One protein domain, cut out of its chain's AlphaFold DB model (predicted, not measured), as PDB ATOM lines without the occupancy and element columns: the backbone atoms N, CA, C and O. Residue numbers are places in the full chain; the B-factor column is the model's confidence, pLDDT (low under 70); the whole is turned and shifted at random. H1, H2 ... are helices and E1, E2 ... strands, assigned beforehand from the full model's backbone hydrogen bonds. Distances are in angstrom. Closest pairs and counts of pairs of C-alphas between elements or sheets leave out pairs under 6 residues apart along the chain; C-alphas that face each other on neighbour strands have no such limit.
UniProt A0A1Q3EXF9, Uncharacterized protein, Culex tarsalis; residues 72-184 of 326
ATOM      1  N   GLU A  72      76.402  59.922 120.914       49.34
ATOM      2  CA  GLU A  72      75.847  61.278 121.065       49.34
ATOM      3  C   GLU A  72      74.643  61.345 122.024       49.34
ATOM      4  O   GLU A  72      74.379  62.382 122.636       49.34
ATOM      5  N   LEU A  73      73.935  60.230 122.236       54.47
ATOM      6  CA  LEU A  73      72.797  60.153 123.160       54.47
ATOM      7  C   LEU A  73      73.223  59.878 124.612       54.47
ATOM      8  O   LEU A  73      72.446  60.139 125.543       54.47
ATOM      9  N   SER A  74      74.445  59.379 124.828       60.03
ATOM     10  CA  SER A  74      74.973  59.053 126.160       60.03
ATOM     11  C   SER A  74      75.255  60.316 126.990       60.03
ATOM     12  O   SER A  74      74.894  60.377 128.166       60.03
ATOM     13  N   GLY A  75      75.771  61.382 126.366       62.62
ATOM     14  CA  GLY A  75      75.997  62.672 127.030       62.62
ATOM     15  C   GLY A  75      74.700  63.307 127.548       62.62
ATOM     16  O   GLY A  75      74.588  63.656 128.723       62.62
ATOM     17  N   ALA A  76      73.663  63.358 126.707       68.38
ATOM     18  CA  ALA A  76      72.368  63.944 127.065       68.38
ATOM     19  C   ALA A  76      71.620  63.158 128.161       68.38
ATOM     20  O   ALA A  76      70.911  63.736 128.993       68.38
ATOM     21  N   THR A  77      71.769  61.830 128.185       76.94
ATOM     22  CA  THR A  77      71.212  61.001 129.265       76.94
ATOM     23  C   THR A  77      71.963  61.211 130.574       76.94
ATOM     24  O   THR A  77      71.332  61.244 131.637       76.94
ATOM     25  N   MET A  78      73.276  61.433 130.509       78.31
ATOM     26  CA  MET A  78      74.100  61.695 131.681       78.31
ATOM     27  C   MET A  78      73.792  63.035 132.341       78.31
ATOM     28  O   MET A  78      73.554  63.089 133.551       78.31
ATOM     29  N   ASP A  79      73.666  64.090 131.543       81.44
ATOM     30  CA  ASP A  79      73.296  65.423 132.025       81.44
ATOM     31  C   ASP A  79      71.908  65.427 132.672       81.44
ATOM     32  O   ASP A  79      71.705  66.000 133.751       81.44
ATOM     33  N   ARG A  80      70.944  64.715 132.072       85.19
ATOM     34  CA  ARG A  80      69.605  64.528 132.648       85.19
ATOM     35  C   ARG A  80      69.666  63.774 133.982       85.19
ATOM     36  O   ARG A  80      68.922  64.114 134.905       85.19
ATOM     37  N   TYR A  81      70.540  62.778 134.105       82.56
ATOM     38  CA  TYR A  81      70.721  62.023 135.343       82.56
ATOM     39  C   TYR A  81      71.311  62.889 136.465       82.56
ATOM     40  O   TYR A  81      70.726  62.953 137.547       82.56
ATOM     41  N   PHE A  82      72.405  63.616 136.222       85.19
ATOM     42  CA  PHE A  82      73.012  64.490 137.239       85.19
ATOM     43  C   PHE A  82      72.117  65.671 137.618       85.19
ATOM     44  O   PHE A  82      72.081  66.068 138.781       85.19
ATOM     45  N   SER A  83      71.321  66.176 136.673       86.94
ATOM     46  CA  SER A  83      70.297  67.187 136.957       86.94
ATOM     47  C   SER A  83      69.220  66.657 137.908       86.94
ATOM     48  O   SER A  83      68.770  67.370 138.804       86.94
ATOM     49  N   LYS A  84      68.819  65.389 137.745       90.56
ATOM     50  CA  LYS A  84      67.847  64.725 138.625       90.56
ATOM     51  C   LYS A  84      68.443  64.356 139.987       90.56
ATOM     52  O   LYS A  84      67.721  64.362 140.984       90.56
ATOM     53  N   TYR A  85      69.742  64.061 140.044       83.25
ATOM     54  CA  TYR A  85      70.448  63.663 141.263       83.25
ATOM     55  C   TYR A  85      71.659  64.574 141.552       83.25
ATOM     56  O   TYR A  85      72.799  64.137 141.405       83.25
ATOM     57  N   PRO A  86      71.451  65.809 142.061       83.38
ATOM     58  CA  PRO A  86      72.531  66.795 142.246       83.38
ATOM     59  C   PRO A  86      73.623  66.391 143.250       83.38
ATOM     60  O   PRO A  86      74.708  66.970 143.291       83.38
ATOM     61  N   HIS A  87      73.313  65.423 144.113       79.25
ATOM     62  CA  HIS A  87      74.233  64.876 145.107       79.25
ATOM     63  C   HIS A  87      75.136  63.779 144.531       79.25
ATOM     64  O   HIS A  87      76.161  63.461 145.133       79.25
ATOM     65  N   VAL A  88      74.785  63.208 143.375       75.88
ATOM     66  CA  VAL A  88      75.629  62.241 142.680       75.88
ATOM     67  C   VAL A  88      76.665  63.028 141.894       75.88
ATOM     68  O   VAL A  88      76.338  63.765 140.969       75.88
ATOM     69  N   ARG A  89      77.931  62.900 142.288       69.12
ATOM     70  CA  ARG A  89      79.054  63.501 141.570       69.12
ATOM     71  C   ARG A  89      79.922  62.388 140.998       69.12
ATOM     72  O   ARG A  89      80.251  61.470 141.755       69.12
ATOM     73  N   PRO A  90      80.319  62.466 139.716       68.75
ATOM     74  CA  PRO A  90      81.331  61.575 139.168       68.75
ATOM     75  C   PRO A  90      82.569  61.580 140.063       68.75
ATOM     76  O   PRO A  90      82.967  62.625 140.595       68.75
ATOM     77  N   SER A  91      83.178  60.411 140.253       65.44
ATOM     78  CA  SER A  91      84.417  60.337 141.021       65.44
ATOM     79  C   SER A  91      85.501  61.165 140.317       65.44
ATOM     80  O   SER A  91      85.619  61.141 139.092       65.44
ATOM     81  N   LYS A  92      86.277  61.951 141.074       63.44
ATOM     82  CA  LYS A  92      87.358  62.770 140.507       63.44
ATOM     83  C   LYS A  92      88.485  61.843 140.033       63.44
ATOM     84  O   LYS A  92      89.294  61.438 140.861       63.44
ATOM     85  N   SER A  93      88.452  61.502 138.745       53.72
ATOM     86  CA  SER A  93      89.429  60.956 137.769       53.72
ATOM     87  C   SER A  93      90.822  60.423 138.156       53.72
ATOM     88  O   SER A  93      91.485  59.857 137.296       53.72
ATOM     89  N   LYS A  94      91.322  60.525 139.388       57.25
ATOM     90  CA  LYS A  94      92.637  59.963 139.746       57.25
ATOM     91  C   LYS A  94      92.620  58.437 139.875       57.25
ATOM     92  O   LYS A  94      93.683  57.835 139.935       57.25
ATOM     93  N   TYR A  95      91.434  57.827 139.958       55.97
ATOM     94  CA  TYR A  95      91.259  56.433 140.373       55.97
ATOM     95  C   TYR A  95      90.115  55.694 139.670       55.97
ATOM     96  O   TYR A  95      89.624  54.697 140.196       55.97
ATOM     97  N   SER A  96      89.656  56.192 138.523       60.66
ATOM     98  CA  SER A  96      88.750  55.430 137.667       60.66
ATOM     99  C   SER A  96      89.558  54.329 136.991       60.66
ATOM    100  O   SER A  96      90.390  54.614 136.133       60.66
ATOM    101  N   VAL A  97      89.351  53.090 137.422       64.94
ATOM    102  CA  VAL A  97      89.773  51.919 136.656       64.94
ATOM    103  C   VAL A  97      88.636  51.643 135.688       64.94
ATOM    104  O   VAL A  97      87.499  51.484 136.137       64.94
ATOM    105  N   ASP A  98      88.915  51.657 134.387       67.12
ATOM    106  CA  ASP A  98      87.944  51.147 133.429       67.12
ATOM    107  C   ASP A  98      87.945  49.628 133.569       67.12
ATOM    108  O   ASP A  98      88.931  48.966 133.249       67.12
ATOM    109  N   VAL A  99      86.894  49.109 134.195       69.31
ATOM    110  CA  VAL A  99      86.724  47.674 134.398       69.31
ATOM    111  C   VAL A  99      85.979  47.147 133.185       69.31
ATOM    112  O   VAL A  99      84.891  47.636 132.854       69.31
ATOM    113  N   ASP A 100      86.588  46.177 132.518       72.94
ATOM    114  CA  ASP A 100      85.889  45.373 131.536       72.94
ATOM    115  C   ASP A 100      84.901  44.474 132.292       72.94
ATOM    116  O   ASP A 100      85.290  43.692 133.150       72.94
ATOM    117  N   LEU A 101      83.605  44.683 132.065       74.25
ATOM    118  CA  LEU A 101      82.524  43.919 132.703       74.25
ATOM    119  C   LEU A 101      81.901  42.927 131.711       74.25
ATOM    120  O   LEU A 101      80.786  42.458 131.935       74.25
ATOM    121  N   THR A 102      82.572  42.694 130.582       70.69
ATOM    122  CA  THR A 102      82.061  41.873 129.480       70.69
ATOM    123  C   THR A 102      82.428  40.401 129.646       70.69
ATOM    124  O   THR A 102      81.748  39.547 129.077       70.69
ATOM    125  N   ASP A 103      83.445  40.098 130.459       79.25
ATOM    126  CA  ASP A 103      83.876  38.732 130.738       79.25
ATOM    127  C   ASP A 103      82.921  38.048 131.740       79.25
ATOM    128  O   ASP A 103      82.734  38.534 132.858       79.25
ATOM    129  N   PRO A 104      82.290  36.917 131.370       74.31
ATOM    130  CA  PRO A 104      81.323  36.230 132.229       74.31
ATOM    131  C   PRO A 104      81.970  35.455 133.386       74.31
ATOM    132  O   PRO A 104      81.267  35.089 134.329       74.31
ATOM    133  N   ASP A 105      83.277  35.195 133.308       79.69
ATOM    134  CA  ASP A 105      84.037  34.475 134.333       79.69
ATOM    135  C   ASP A 105      84.497  35.395 135.481       79.69
ATOM    136  O   ASP A 105      84.899  34.911 136.543       79.69
ATOM    137  N   ASP A 106      84.406  36.716 135.298       83.75
ATOM    138  CA  ASP A 106      84.810  37.693 136.300       83.75
ATOM    139  C   ASP A 106      83.722  37.893 137.365       83.75
ATOM    140  O   ASP A 106      82.613  38.384 137.125       83.75
ATOM    141  N   GLU A 107      84.058  37.544 138.607       86.44
ATOM    142  CA  GLU A 107      83.167  37.715 139.750       86.44
ATOM    143  C   GLU A 107      83.134  39.172 140.236       86.44
ATOM    144  O   GLU A 107      84.070  39.686 140.856       86.44
ATOM    145  N   VAL A 108      82.001  39.845 140.028       87.44
ATOM    146  CA  VAL A 108      81.806  41.230 140.475       87.44
ATOM    147  C   VAL A 108      81.172  41.280 141.866       87.44
ATOM    148  O   VAL A 108      80.046  40.828 142.080       87.44
ATOM    149  N   TRP A 109      81.848  41.936 142.810       89.69
ATOM    150  CA  TRP A 109      81.360  42.154 144.176       89.69
ATOM    151  C   TRP A 109      81.280  43.638 144.534       89.69
ATOM    152  O   TRP A 109      82.164  44.428 144.209       89.69
ATOM    153  N   ILE A 110      80.243  44.024 145.284       89.44
ATOM    154  CA  ILE A 110      80.113  45.386 145.821       89.44
ATOM    155  C   ILE A 110      80.629  45.419 147.254       89.44
ATOM    156  O   ILE A 110      80.040  44.813 148.147       89.44
ATOM    157  N   VAL A 111      81.685  46.184 147.518       89.31
ATOM    158  CA  VAL A 111      82.245  46.312 148.869       89.31
ATOM    159  C   VAL A 111      81.774  47.610 149.524       89.31
ATOM    160  O   VAL A 111      82.039  48.708 149.037       89.31
ATOM    161  N   ARG A 112      81.086  47.500 150.663       90.31
ATOM    162  CA  ARG A 112      80.665  48.638 151.490       90.31
ATOM    163  C   ARG A 112      81.657  48.842 152.623       90.31
ATOM    164  O   ARG A 112      81.707  48.038 153.552       90.31
ATOM    165  N   CYS A 113      82.404  49.938 152.553       87.31
ATOM    166  CA  CYS A 113      83.383  50.318 153.563       87.31
ATOM    167  C   CYS A 113      82.874  51.512 154.396       87.31
ATOM    168  O   CYS A 113      82.329  52.457 153.818       87.31
ATOM    169  N   PRO A 114      83.040  51.510 155.731       87.56
ATOM    170  CA  PRO A 114      82.800  52.690 156.554       87.56
ATOM    171  C   PRO A 114      83.708  53.854 156.138       87.56
ATOM    172  O   PRO A 114      84.874  53.650 155.815       87.56
ATOM    173  N   ALA A 115      83.205  55.087 156.221       84.69
ATOM    174  CA  ALA A 115      83.973  56.283 155.856       84.69
ATOM    175  C   ALA A 115      85.214  56.520 156.740       84.69
ATOM    176  O   ALA A 115      86.142  57.209 156.330       84.69
ATOM    177  N   SER A 116      85.240  55.943 157.945       81.69
ATOM    178  CA  SER A 116      86.388  55.991 158.855       81.69
ATOM    179  C   SER A 116      87.566  55.121 158.405       81.69
ATOM    180  O   SER A 116      88.652  55.234 158.971       81.69
ATOM    181  N   VAL A 117      87.365  54.244 157.417       79.94
ATOM    182  CA  VAL A 117      88.357  53.265 156.975       79.94
ATOM    183  C   VAL A 117      88.876  53.636 155.592       79.94
ATOM    184  O   VAL A 117      88.127  53.685 154.615       79.94
ATOM    185  N   ASP A 118      90.190  53.834 155.493       81.75
ATOM    186  CA  ASP A 118      90.863  54.015 154.209       81.75
ATOM    187  C   ASP A 118      90.963  52.669 153.478       81.75
ATOM    188  O   ASP A 118      91.846  51.849 153.746       81.75
ATOM    189  N   ALA A 119      90.033  52.444 152.546       79.94
ATOM    190  CA  ALA A 119      89.941  51.214 151.767       79.94
ATOM    191  C   ALA A 119      91.245  50.882 151.025       79.94
ATOM    192  O   ALA A 119      91.593  49.714 150.909       79.94
ATOM    193  N   ARG A 120      92.009  51.885 150.570       79.25
ATOM    194  CA  ARG A 120      93.264  51.641 149.840       79.25
ATOM    195  C   ARG A 120      94.324  51.053 150.740       79.25
ATOM    196  O   ARG A 120      95.002  50.124 150.343       79.25
ATOM    197  N   LYS A 121      94.472  51.594 151.944       79.06
ATOM    198  CA  LYS A 121      95.491  51.129 152.892       79.06
ATOM    199  C   LYS A 121      95.090  49.823 153.559       79.06
ATOM    200  O   LYS A 121      95.958  49.026 153.891       79.06
ATOM    201  N   LEU A 122      93.790  49.629 153.791       74.38
ATOM    202  CA  LEU A 122      93.296  48.476 154.530       74.38
ATOM    203  C   LEU A 122      93.039  47.268 153.632       74.38
ATOM    204  O   LEU A 122      93.327  46.163 154.073       74.38
ATOM    205  N   LEU A 123      92.508  47.459 152.416       76.75
ATOM    206  CA  LEU A 123      92.118  46.357 151.530       76.75
ATOM    207  C   LEU A 123      93.190  45.961 150.513       76.75
ATOM    208  O   LEU A 123      93.204  44.794 150.130       76.75
ATOM    209  N   LEU A 124      94.110  46.851 150.100       76.56
ATOM    210  CA  LEU A 124      95.246  46.395 149.284       76.56
ATOM    211  C   LEU A 124      96.096  45.426 150.114       76.56
ATOM    212  O   LEU A 124      96.743  45.816 151.083       76.56
ATOM    213  N   GLY A 125      96.094  44.155 149.714       67.81
ATOM    214  CA  GLY A 125      96.856  43.094 150.370       67.81
ATOM    215  C   GLY A 125      96.190  42.488 151.607       67.81
ATOM    216  O   GLY A 125      96.796  41.629 152.245       67.81
ATOM    217  N   ALA A 126      94.959  42.883 151.956       75.12
ATOM    218  CA  ALA A 126      94.202  42.158 152.974       75.12
ATOM    219  C   ALA A 126      93.650  40.857 152.402       75.12
ATOM    220  O   ALA A 126      93.049  40.831 151.328       75.12
ATOM    221  N   LYS A 127      93.801  39.779 153.172       78.56
ATOM    222  CA  LYS A 127      93.116  38.522 152.893       78.56
ATOM    223  C   LYS A 127      91.800  38.531 153.658       78.56
ATOM    224  O   LYS A 127      91.789  38.498 154.891       78.56
ATOM    225  N   ILE A 128      90.703  38.625 152.915       77.06
ATOM    226  CA  ILE A 128      89.369  38.372 153.448       77.06
ATOM    227  C   ILE A 128      89.289  36.856 153.615       77.06
ATOM    228  O   ILE A 128      89.330  36.122 152.628       77.06
ATOM    229  N   GLU A 129      89.294  36.378 154.859       77.50
ATOM    230  CA  GLU A 129      89.023  34.962 155.108       77.50
ATOM    231  C   GLU A 129      87.593  34.668 154.662       77.50
ATOM    232  O   GLU A 129      86.742  35.558 154.759       77.50
ATOM    233  N   GLU A 130      87.368  33.459 154.133       68.94
ATOM    234  CA  GLU A 130      86.089  33.022 153.565       68.94
ATOM    235  C   GLU A 130      84.928  33.615 154.362       68.94
ATOM    236  O   GLU A 130      84.792  33.390 155.567       68.94
ATOM    237  N   CYS A 131      84.141  34.455 153.691       69.50
ATOM    238  CA  CYS A 131      82.941  35.059 154.244       69.50
ATOM    239  C   CYS A 131      81.757  34.220 153.756       69.50
ATOM    240  O   CYS A 131      81.163  34.578 152.738       69.50
ATOM    241  N   PRO A 132      81.416  33.091 154.412       72.38
ATOM    242  CA  PRO A 132      80.231  32.346 154.028       72.38
ATOM    243  C   PRO A 132      79.012  33.255 154.165       72.38
ATOM    244  O   PRO A 132      78.904  34.037 155.116       72.38
ATOM    245  N   PHE A 133      78.104  33.166 153.194       76.25
ATOM    246  CA  PHE A 133      76.924  34.019 153.135       76.25
ATOM    247  C   PHE A 133      76.170  34.029 154.469       76.25
ATOM    248  O   PHE A 133      75.884  32.987 155.061       76.25
ATOM    249  N   GLY A 134      75.868  35.232 154.961       70.00
ATOM    250  CA  GLY A 134      75.155  35.418 156.225       70.00
ATOM    251  C   GLY A 134      75.997  35.252 157.497       70.00
ATOM    252  O   GLY A 134      75.436  35.343 158.589       70.00
ATOM    253  N   ARG A 135      77.319  35.055 157.405       77.50
ATOM    254  CA  ARG A 135      78.231  35.038 158.564       77.50
ATOM    255  C   ARG A 135      79.344  36.078 158.435       77.50
ATOM    256  O   ARG A 135      79.680  36.527 157.342       77.50
ATOM    257  N   ALA A 136      79.900  36.454 159.585       77.25
ATOM    258  CA  ALA A 136      81.058  37.331 159.670       77.25
ATOM    259  C   ALA A 136      82.329  36.548 159.311       77.25
ATOM    260  O   ALA A 136      82.684  35.599 160.012       77.25
ATOM    261  N   GLY A 137      83.016  36.936 158.240       78.81
ATOM    262  CA  GLY A 137      84.386  36.510 157.968       78.81
ATOM    263  C   GLY A 137      85.378  37.518 158.539       78.81
ATOM    264  O   GLY A 137      85.137  38.728 158.548       78.81
ATOM    265  N   ARG A 138      86.511  37.033 159.049       81.31
ATOM    266  CA  ARG A 138      87.550  37.899 159.613       81.31
ATOM    267  C   ARG A 138      88.405  38.474 158.486       81.31
ATOM    268  O   ARG A 138      88.882  37.752 157.615       81.31
ATOM    269  N   ILE A 139      88.644  39.781 158.521       81.88
ATOM    270  CA  ILE A 139      89.543  40.446 157.576       81.88
ATOM    271  C   ILE A 139      90.886  40.635 158.270       81.88
ATOM    272  O   ILE A 139      91.030  41.445 159.190       81.88
ATOM    273  N   LYS A 140      91.889  39.871 157.830       74.56
ATOM    274  CA  LYS A 140      93.263  40.011 158.317       74.56
ATOM    275  C   LYS A 140      93.925  41.171 157.578       74.56
ATOM    276  O   LYS A 140      94.388  41.019 156.450       74.56
ATOM    277  N   SER A 141      93.951  42.339 158.218       71.12
ATOM    278  CA  SER A 141      94.745  43.470 157.732       71.12
ATOM    279  C   SER A 141      96.224  43.249 158.053       71.12
ATOM    280  O   SER A 141      96.565  42.836 159.161       71.12
ATOM    281  N   MET A 142      97.108  43.547 157.100       65.00
ATOM    282  CA  MET A 142      98.559  43.506 157.325       65.00
ATOM    283  C   MET A 142      99.082  44.727 158.102       65.00
ATOM    284  O   MET A 142     100.238  44.741 158.526       65.00
ATOM    285  N   LEU A 143      98.252  45.758 158.309       66.94
ATOM    286  CA  LEU A 143      98.651  46.976 159.008       66.94
ATOM    287  C   LEU A 143      98.598  46.775 160.533       66.94
ATOM    288  O   LEU A 143      97.526  46.638 161.128       66.94
ATOM    289  N   LYS A 144      99.765  46.795 161.189       62.16
ATOM    290  CA  LYS A 144      99.862  46.747 162.658       62.16
ATOM    291  C   LYS A 144      99.145  47.957 163.273       62.16
ATOM    292  O   LYS A 144      99.409  49.092 162.896       62.16
ATOM    293  N   GLY A 145      98.260  47.709 164.241       65.00
ATOM    294  CA  GLY A 145      97.592  48.756 165.029       65.00
ATOM    295  C   GLY A 145      96.173  49.134 164.586       65.00
ATOM    296  O   GLY A 145      95.511  49.874 165.307       65.00
ATOM    297  N   GLN A 146      95.664  48.603 163.470       68.19
ATOM    298  CA  GLN A 146      94.266  48.818 163.073       68.19
ATOM    299  C   GLN A 146      93.287  47.968 163.916       68.19
ATOM    300  O   GLN A 146      93.673  46.911 164.439       68.19
ATOM    301  N   PRO A 147      92.031  48.426 164.098       70.00
ATOM    302  CA  PRO A 147      90.983  47.614 164.706       70.00
ATOM    303  C   PRO A 147      90.731  46.359 163.863       70.00
ATOM    304  O   PRO A 147      90.901  46.368 162.643       70.00
ATOM    305  N   GLN A 148      90.349  45.264 164.523       80.00
ATOM    306  CA  GLN A 148      89.966  44.047 163.818       80.00
ATOM    307  C   GLN A 148      88.729  44.352 162.969       80.00
ATOM    308  O   GLN A 148      87.788  44.977 163.449       80.00
ATOM    309  N   MET A 149      88.739  43.928 161.709       82.94
ATOM    310  CA  MET A 149      87.633  44.159 160.787       82.94
ATOM    311  C   MET A 149      86.947  42.832 160.468       82.94
ATOM    312  O   MET A 149      87.601  41.792 160.346       82.94
ATOM    313  N   GLU A 150      85.633  42.880 160.302       86.62
ATOM    314  CA  GLU A 150      84.812  41.762 159.847       86.62
ATOM    315  C   GLU A 150      84.108  42.127 158.542       86.62
ATOM    316  O   GLU A 150      83.658  43.260 158.352       86.62
ATOM    317  N   GLY A 151      84.039  41.161 157.634       86.62
ATOM    318  CA  GLY A 151      83.288  41.230 156.390       86.62
ATOM    319  C   GLY A 151      82.027  40.383 156.496       86.62
ATOM    320  O   GLY A 151      82.076  39.240 156.932       86.62
ATOM    321  N   PHE A 152      80.895  40.936 156.083       87.94
ATOM    322  CA  PHE A 152      79.633  40.212 155.971       87.94
ATOM    323  C   PHE A 152      79.242  40.133 154.503       87.94
ATOM    324  O   PHE A 152      78.906  41.157 153.905       87.94
ATOM    325  N   ALA A 153      79.288  38.934 153.927       89.56
ATOM    326  CA  ALA A 153      78.872  38.704 152.551       89.56
ATOM    327  C   ALA A 153      77.364  38.421 152.475       89.56
ATOM    328  O   ALA A 153      76.823  37.602 153.225       89.56
ATOM    329  N   VAL A 154      76.695  39.098 151.547       89.94
ATOM    330  CA  VAL A 154      75.283  38.906 151.203       89.94
ATOM    331  C   VAL A 154      75.191  38.615 149.714       89.94
ATOM    332  O   VAL A 154      75.641  39.422 148.902       89.94
ATOM    333  N   GLU A 155      74.602  37.478 149.360       90.25
ATOM    334  CA  GLU A 155      74.419  37.056 147.971       90.25
ATOM    335  C   GLU A 155      73.327  37.875 147.269       90.25
ATOM    336  O   GLU A 155      72.289  38.201 147.854       90.25
ATOM    337  N   ASN A 156      73.524  38.172 145.986       89.50
ATOM    338  CA  ASN A 156      72.502  38.748 145.118       89.50
ATOM    339  C   ASN A 156      71.625  37.644 144.510       89.50
ATOM    340  O   ASN A 156      71.602  37.429 143.298       89.50
ATOM    341  N   THR A 157      70.843  36.974 145.353       89.12
ATOM    342  CA  THR A 157      69.908  35.918 144.918       89.12
ATOM    343  C   THR A 157      68.896  36.411 143.883       89.12
ATOM    344  O   THR A 157      68.437  35.655 143.032       89.12
ATOM    345  N   SER A 158      68.571  37.706 143.913       88.00
ATOM    346  CA  SER A 158      67.632  38.333 142.985       88.00
ATOM    347  C   SER A 158      68.195  38.637 141.595       88.00
ATOM    348  O   SER A 158      67.441  39.130 140.758       88.00
ATOM    349  N   ARG A 159      69.499  38.411 141.357       85.75
ATOM    350  CA  ARG A 159      70.211  38.759 140.109       85.75
ATOM    351  C   ARG A 159      69.909  40.177 139.611       85.75
ATOM    352  O   ARG A 159      69.798  40.429 138.414       85.75
ATOM    353  N   LYS A 160      69.747  41.124 140.540       87.00
ATOM    354  CA  LYS A 160      69.437  42.514 140.192       87.00
ATOM    355  C   LYS A 160      70.678  43.181 139.594       87.00
ATOM    356  O   LYS A 160      71.722  43.138 140.255       87.00
ATOM    357  N   PRO A 161      70.577  43.803 138.405       84.75
ATOM    358  CA  PRO A 161      71.692  44.518 137.808       84.75
ATOM    359  C   PRO A 161      71.962  45.824 138.558       84.75
ATOM    360  O   PRO A 161      71.054  46.462 139.100       84.75
ATOM    361  N   VAL A 162      73.225  46.231 138.562       84.88
ATOM    362  CA  VAL A 162      73.703  47.507 139.089       84.88
ATOM    363  C   VAL A 162      74.309  48.299 137.941       84.88
ATOM    364  O   VAL A 162      75.013  47.749 137.099       84.88
ATOM    365  N   VAL A 163      74.002  49.595 137.910       83.25
ATOM    366  CA  VAL A 163      74.532  50.528 136.916       83.25
ATOM    367  C   VAL A 163      75.694  51.293 137.537       83.25
ATOM    368  O   VAL A 163      75.563  51.871 138.617       83.25
ATOM    369  N   LEU A 164      76.823  51.282 136.846       81.38
ATOM    370  CA  LEU A 164      78.065  51.942 137.210       81.38
ATOM    371  C   LEU A 164      78.383  53.006 136.164       81.38
ATOM    372  O   LEU A 164      78.099  52.840 134.981       81.38
ATOM    373  N   LEU A 165      78.985  54.101 136.609       78.69
ATOM    374  CA  LEU A 165      79.526  55.119 135.720       78.69
ATOM    375  C   LEU A 165      81.015  54.829 135.502       78.69
ATOM    376  O   LEU A 165      81.798  55.005 136.438       78.69
ATOM    377  N   SER A 166      81.393  54.396 134.298       75.50
ATOM    378  CA  SER A 166      82.797  54.256 133.893       75.50
ATOM    379  C   SER A 166      83.146  55.356 132.899       75.50
ATOM    380  O   SER A 166      82.596  55.410 131.801       75.50
ATOM    381  N   GLY A 167      84.022  56.277 133.300       73.31
ATOM    382  CA  GLY A 167      84.323  57.464 132.499       73.31
ATOM    383  C   GLY A 167      83.060  58.287 132.224       73.31
ATOM    384  O   GLY A 167      82.472  58.843 133.154       73.31
ATOM    385  N   ASN A 168      82.652  58.333 130.954       73.56
ATOM    386  CA  ASN A 168      81.472  59.062 130.476       73.56
ATOM    387  C   ASN A 168      80.298  58.141 130.102       73.56
ATOM    388  O   ASN A 168      79.315  58.609 129.532       73.56
ATOM    389  N   GLU A 169      80.386  56.846 130.409       75.81
ATOM    390  CA  GLU A 169      79.392  55.856 130.003       75.81
ATOM    391  C   GLU A 169      78.789  55.123 131.201       75.81
ATOM    392  O   GLU A 169      79.453  54.823 132.200       75.81
ATOM    393  N   PHE A 170      77.501  54.803 131.086       79.81
ATOM    394  CA  PHE A 170      76.828  53.911 132.017       79.81
ATOM    395  C   PHE A 170      77.018  52.460 131.582       79.81
ATOM    396  O   PHE A 170      76.514  52.053 130.539       79.81
ATOM    397  N   LYS A 171      77.680  51.665 132.420       80.25
ATOM    398  CA  LYS A 171      77.810  50.213 132.258       80.25
ATOM    399  C   LYS A 171      76.903  49.504 133.263       80.25
ATOM    400  O   LYS A 171      76.756  49.965 134.394       80.25
ATOM    401  N   SER A 172      76.284  48.391 132.879       83.25
ATOM    402  CA  SER A 172      75.464  47.576 133.786       83.25
ATOM    403  C   SER A 172      76.062  46.191 133.970       83.25
ATOM    404  O   SER A 172      76.381  45.541 132.981       83.25
ATOM    405  N   CYS A 173      76.141  45.711 135.208       85.62
ATOM    406  CA  CYS A 173      76.581  44.352 135.528       85.62
ATOM    407  C   CYS A 173      75.705  43.739 136.624       85.62
ATOM    408  O   CYS A 173      75.048  44.453 137.386       85.62
ATOM    409  N   ILE A 174      75.698  42.411 136.734       88.31
ATOM    410  CA  ILE A 174      75.015  41.701 137.820       88.31
ATOM    411  C   ILE A 174      76.081  41.281 138.834       88.31
ATOM    412  O   ILE A 174      76.819  40.340 138.568       88.31
ATOM    413  N   PRO A 175      76.193  41.955 139.992       90.44
ATOM    414  CA  PRO A 175      77.140  41.531 141.009       90.44
ATOM    415  C   PRO A 175      76.682  40.216 141.643       90.44
ATOM    416  O   PRO A 175      75.480  40.014 141.853       90.44
ATOM    417  N   GLN A 176      77.636  39.377 142.032       89.88
ATOM    418  CA  GLN A 176      77.401  38.146 142.788       89.88
ATOM    419  C   GLN A 176      76.856  38.450 144.186       89.88
ATOM    420  O   GLN A 176      76.008  37.731 144.713       89.88
ATOM    421  N   GLY A 177      77.282  39.567 144.777       90.94
ATOM    422  CA  GLY A 177      76.820  39.973 146.092       90.94
ATOM    423  C   GLY A 177      77.402  41.290 146.581       90.94
ATOM    424  O   GLY A 177      78.062  42.043 145.862       90.94
ATOM    425  N   THR A 178      77.122  41.583 147.846       91.06
ATOM    426  CA  THR A 178      77.666  42.732 148.568       91.06
ATOM    427  C   THR A 178      78.426  42.258 149.800       91.06
ATOM    428  O   THR A 178      77.898  41.478 150.588       91.06
ATOM    429  N   ILE A 179      79.636  42.774 150.008       90.19
ATOM    430  CA  ILE A 179      80.430  42.564 151.221       90.19
ATOM    431  C   ILE A 179      80.357  43.836 152.062       90.19
ATOM    432  O   ILE A 179      80.823  44.896 151.648       90.19
ATOM    433  N   GLN A 180      79.770  43.751 153.252       90.94
ATOM    434  CA  GLN A 180      79.753  44.851 154.208       90.94
ATOM    435  C   GLN A 180      80.897  44.709 155.205       90.94
ATOM    436  O   GLN A 180      80.917  43.779 156.007       90.94
ATOM    437  N   ILE A 181      81.807  45.676 155.200       88.88
ATOM    438  CA  ILE A 181      82.923  45.742 156.138       88.88
ATOM    439  C   ILE A 181      82.480  46.489 157.397       88.88
ATOM    440  O   ILE A 181      81.864  47.556 157.327       88.88
ATOM    441  N   ARG A 182      82.808  45.939 158.566       87.50
ATOM    442  CA  ARG A 182      82.547  46.541 159.877       87.50
ATOM    443  C   ARG A 182      83.798  46.483 160.740       87.50
ATOM    444  O   ARG A 182      84.544  45.510 160.696       87.50
ATOM    445  N   ALA A 183      84.019  47.537 161.519       82.56
ATOM    446  CA  ALA A 183      85.043  47.533 162.551       82.56
ATOM    447  C   ALA A 183      84.506  46.817 163.789       82.56
ATOM    448  O   ALA A 183      83.414  47.133 164.262       82.56
ATOM    449  N   VAL A 184      85.277  45.866 164.300       78.94
ATOM    450  CA  VAL A 184      84.981  45.146 165.532       78.94
ATOM    451  C   VAL A 184      85.812  45.778 166.642       78.94
ATOM    452  O   VAL A 184      87.044  45.847 166.526       78.94
TER     453      VAL A 184
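AT A GLANCE: This is residues 72 to 184 of the 326 residues of an uncharacterized protein of Culex tarsalis (UniProt A0A1Q3EXF9). The domain is a loose, elongated assembly of two separate parts: a strongly twisted sheet of four strands, E1, E6, E3 and E2, with the small helix H2 at its side, and at the other end the small hairpin E4 and E5 with residues 74 to 78 of helix H1 near it. Two connections join them, the long stretch of residues 85 to 108 and the short link from E3 to E4, besides the turn from E5 to E6; residues 83 to 89 stick out. The printed part has 113 residues, in the order H1, E1, H2, E2, E3, E4, E5, E6, with under half of them in these named elements; the class is mixed, helices and strands. The larger sheet is mixed and the hairpin antiparallel. The radius of gyration of the C-alphas is 16.5 A and the spans are 49 by 30 by 24 A.

HOW THE PARTS SIT: H1, residues 72 to 84, comes closest to E5, residues 169 to 173, at the C-alphas of Ser 74 and Glu 169, 6.7 A apart. E5 forms a hairpin with E4, residues 162 to 166, at 145 degrees between directions; N 164 and O 171 are 2.8 A apart, within hydrogen-bond range. H1 and E4 are apart. E1, residues 109 to 112, is an edge strand, parallel to E6, residues 177 to 184, at 31 degrees, with N 112 and O 179 at 2.8 A. E6 is antiparallel to E3, residues 148 to 155, at 158 degrees, with N 152 and O 180 at 2.8 A. E3 forms a hairpin with the other edge strand, E2, residues 136 to 140, at 133 degrees, with N 139 and O 149 at 2.9 A. H2, residues 119 to 123, only grazes this sheet. E1, H2 and E2 make a split strand-helix-strand unit, two strands of one sheet that are not neighbours, with a helix between them along the chain and E6 and E3 between them in the sheet; its crossover is left-handed. In H2 the O i to N i+4 pair is within hydrogen-bond range, in H1 8 of 9 are.

IN THESE COORDINATES: H1 begins with C-alpha 72 at (75.847, 61.278, 121.065) and is 19.6 A long. E3 is 23.3 A long and E6 21.7 A; E6 ends with C-alpha 184 at (84.981, 45.146, 165.532). E5 is 13.1 A long, E2 12.6 A, E4 12.5 A, E1 9.8 A and H2 5.3 A.

THE WHOLE: The C-alphas farthest apart, of Glu 72 and Gly 145, are 50.6 A apart. The printed part has no cut. The links H1 to E1 and H2 to E2 are long. Mean pLDDT of the printed part is 78.2; residues 72 to 76, 89 to 99, 125, 130 to 131 and 142 to 146 are under 70.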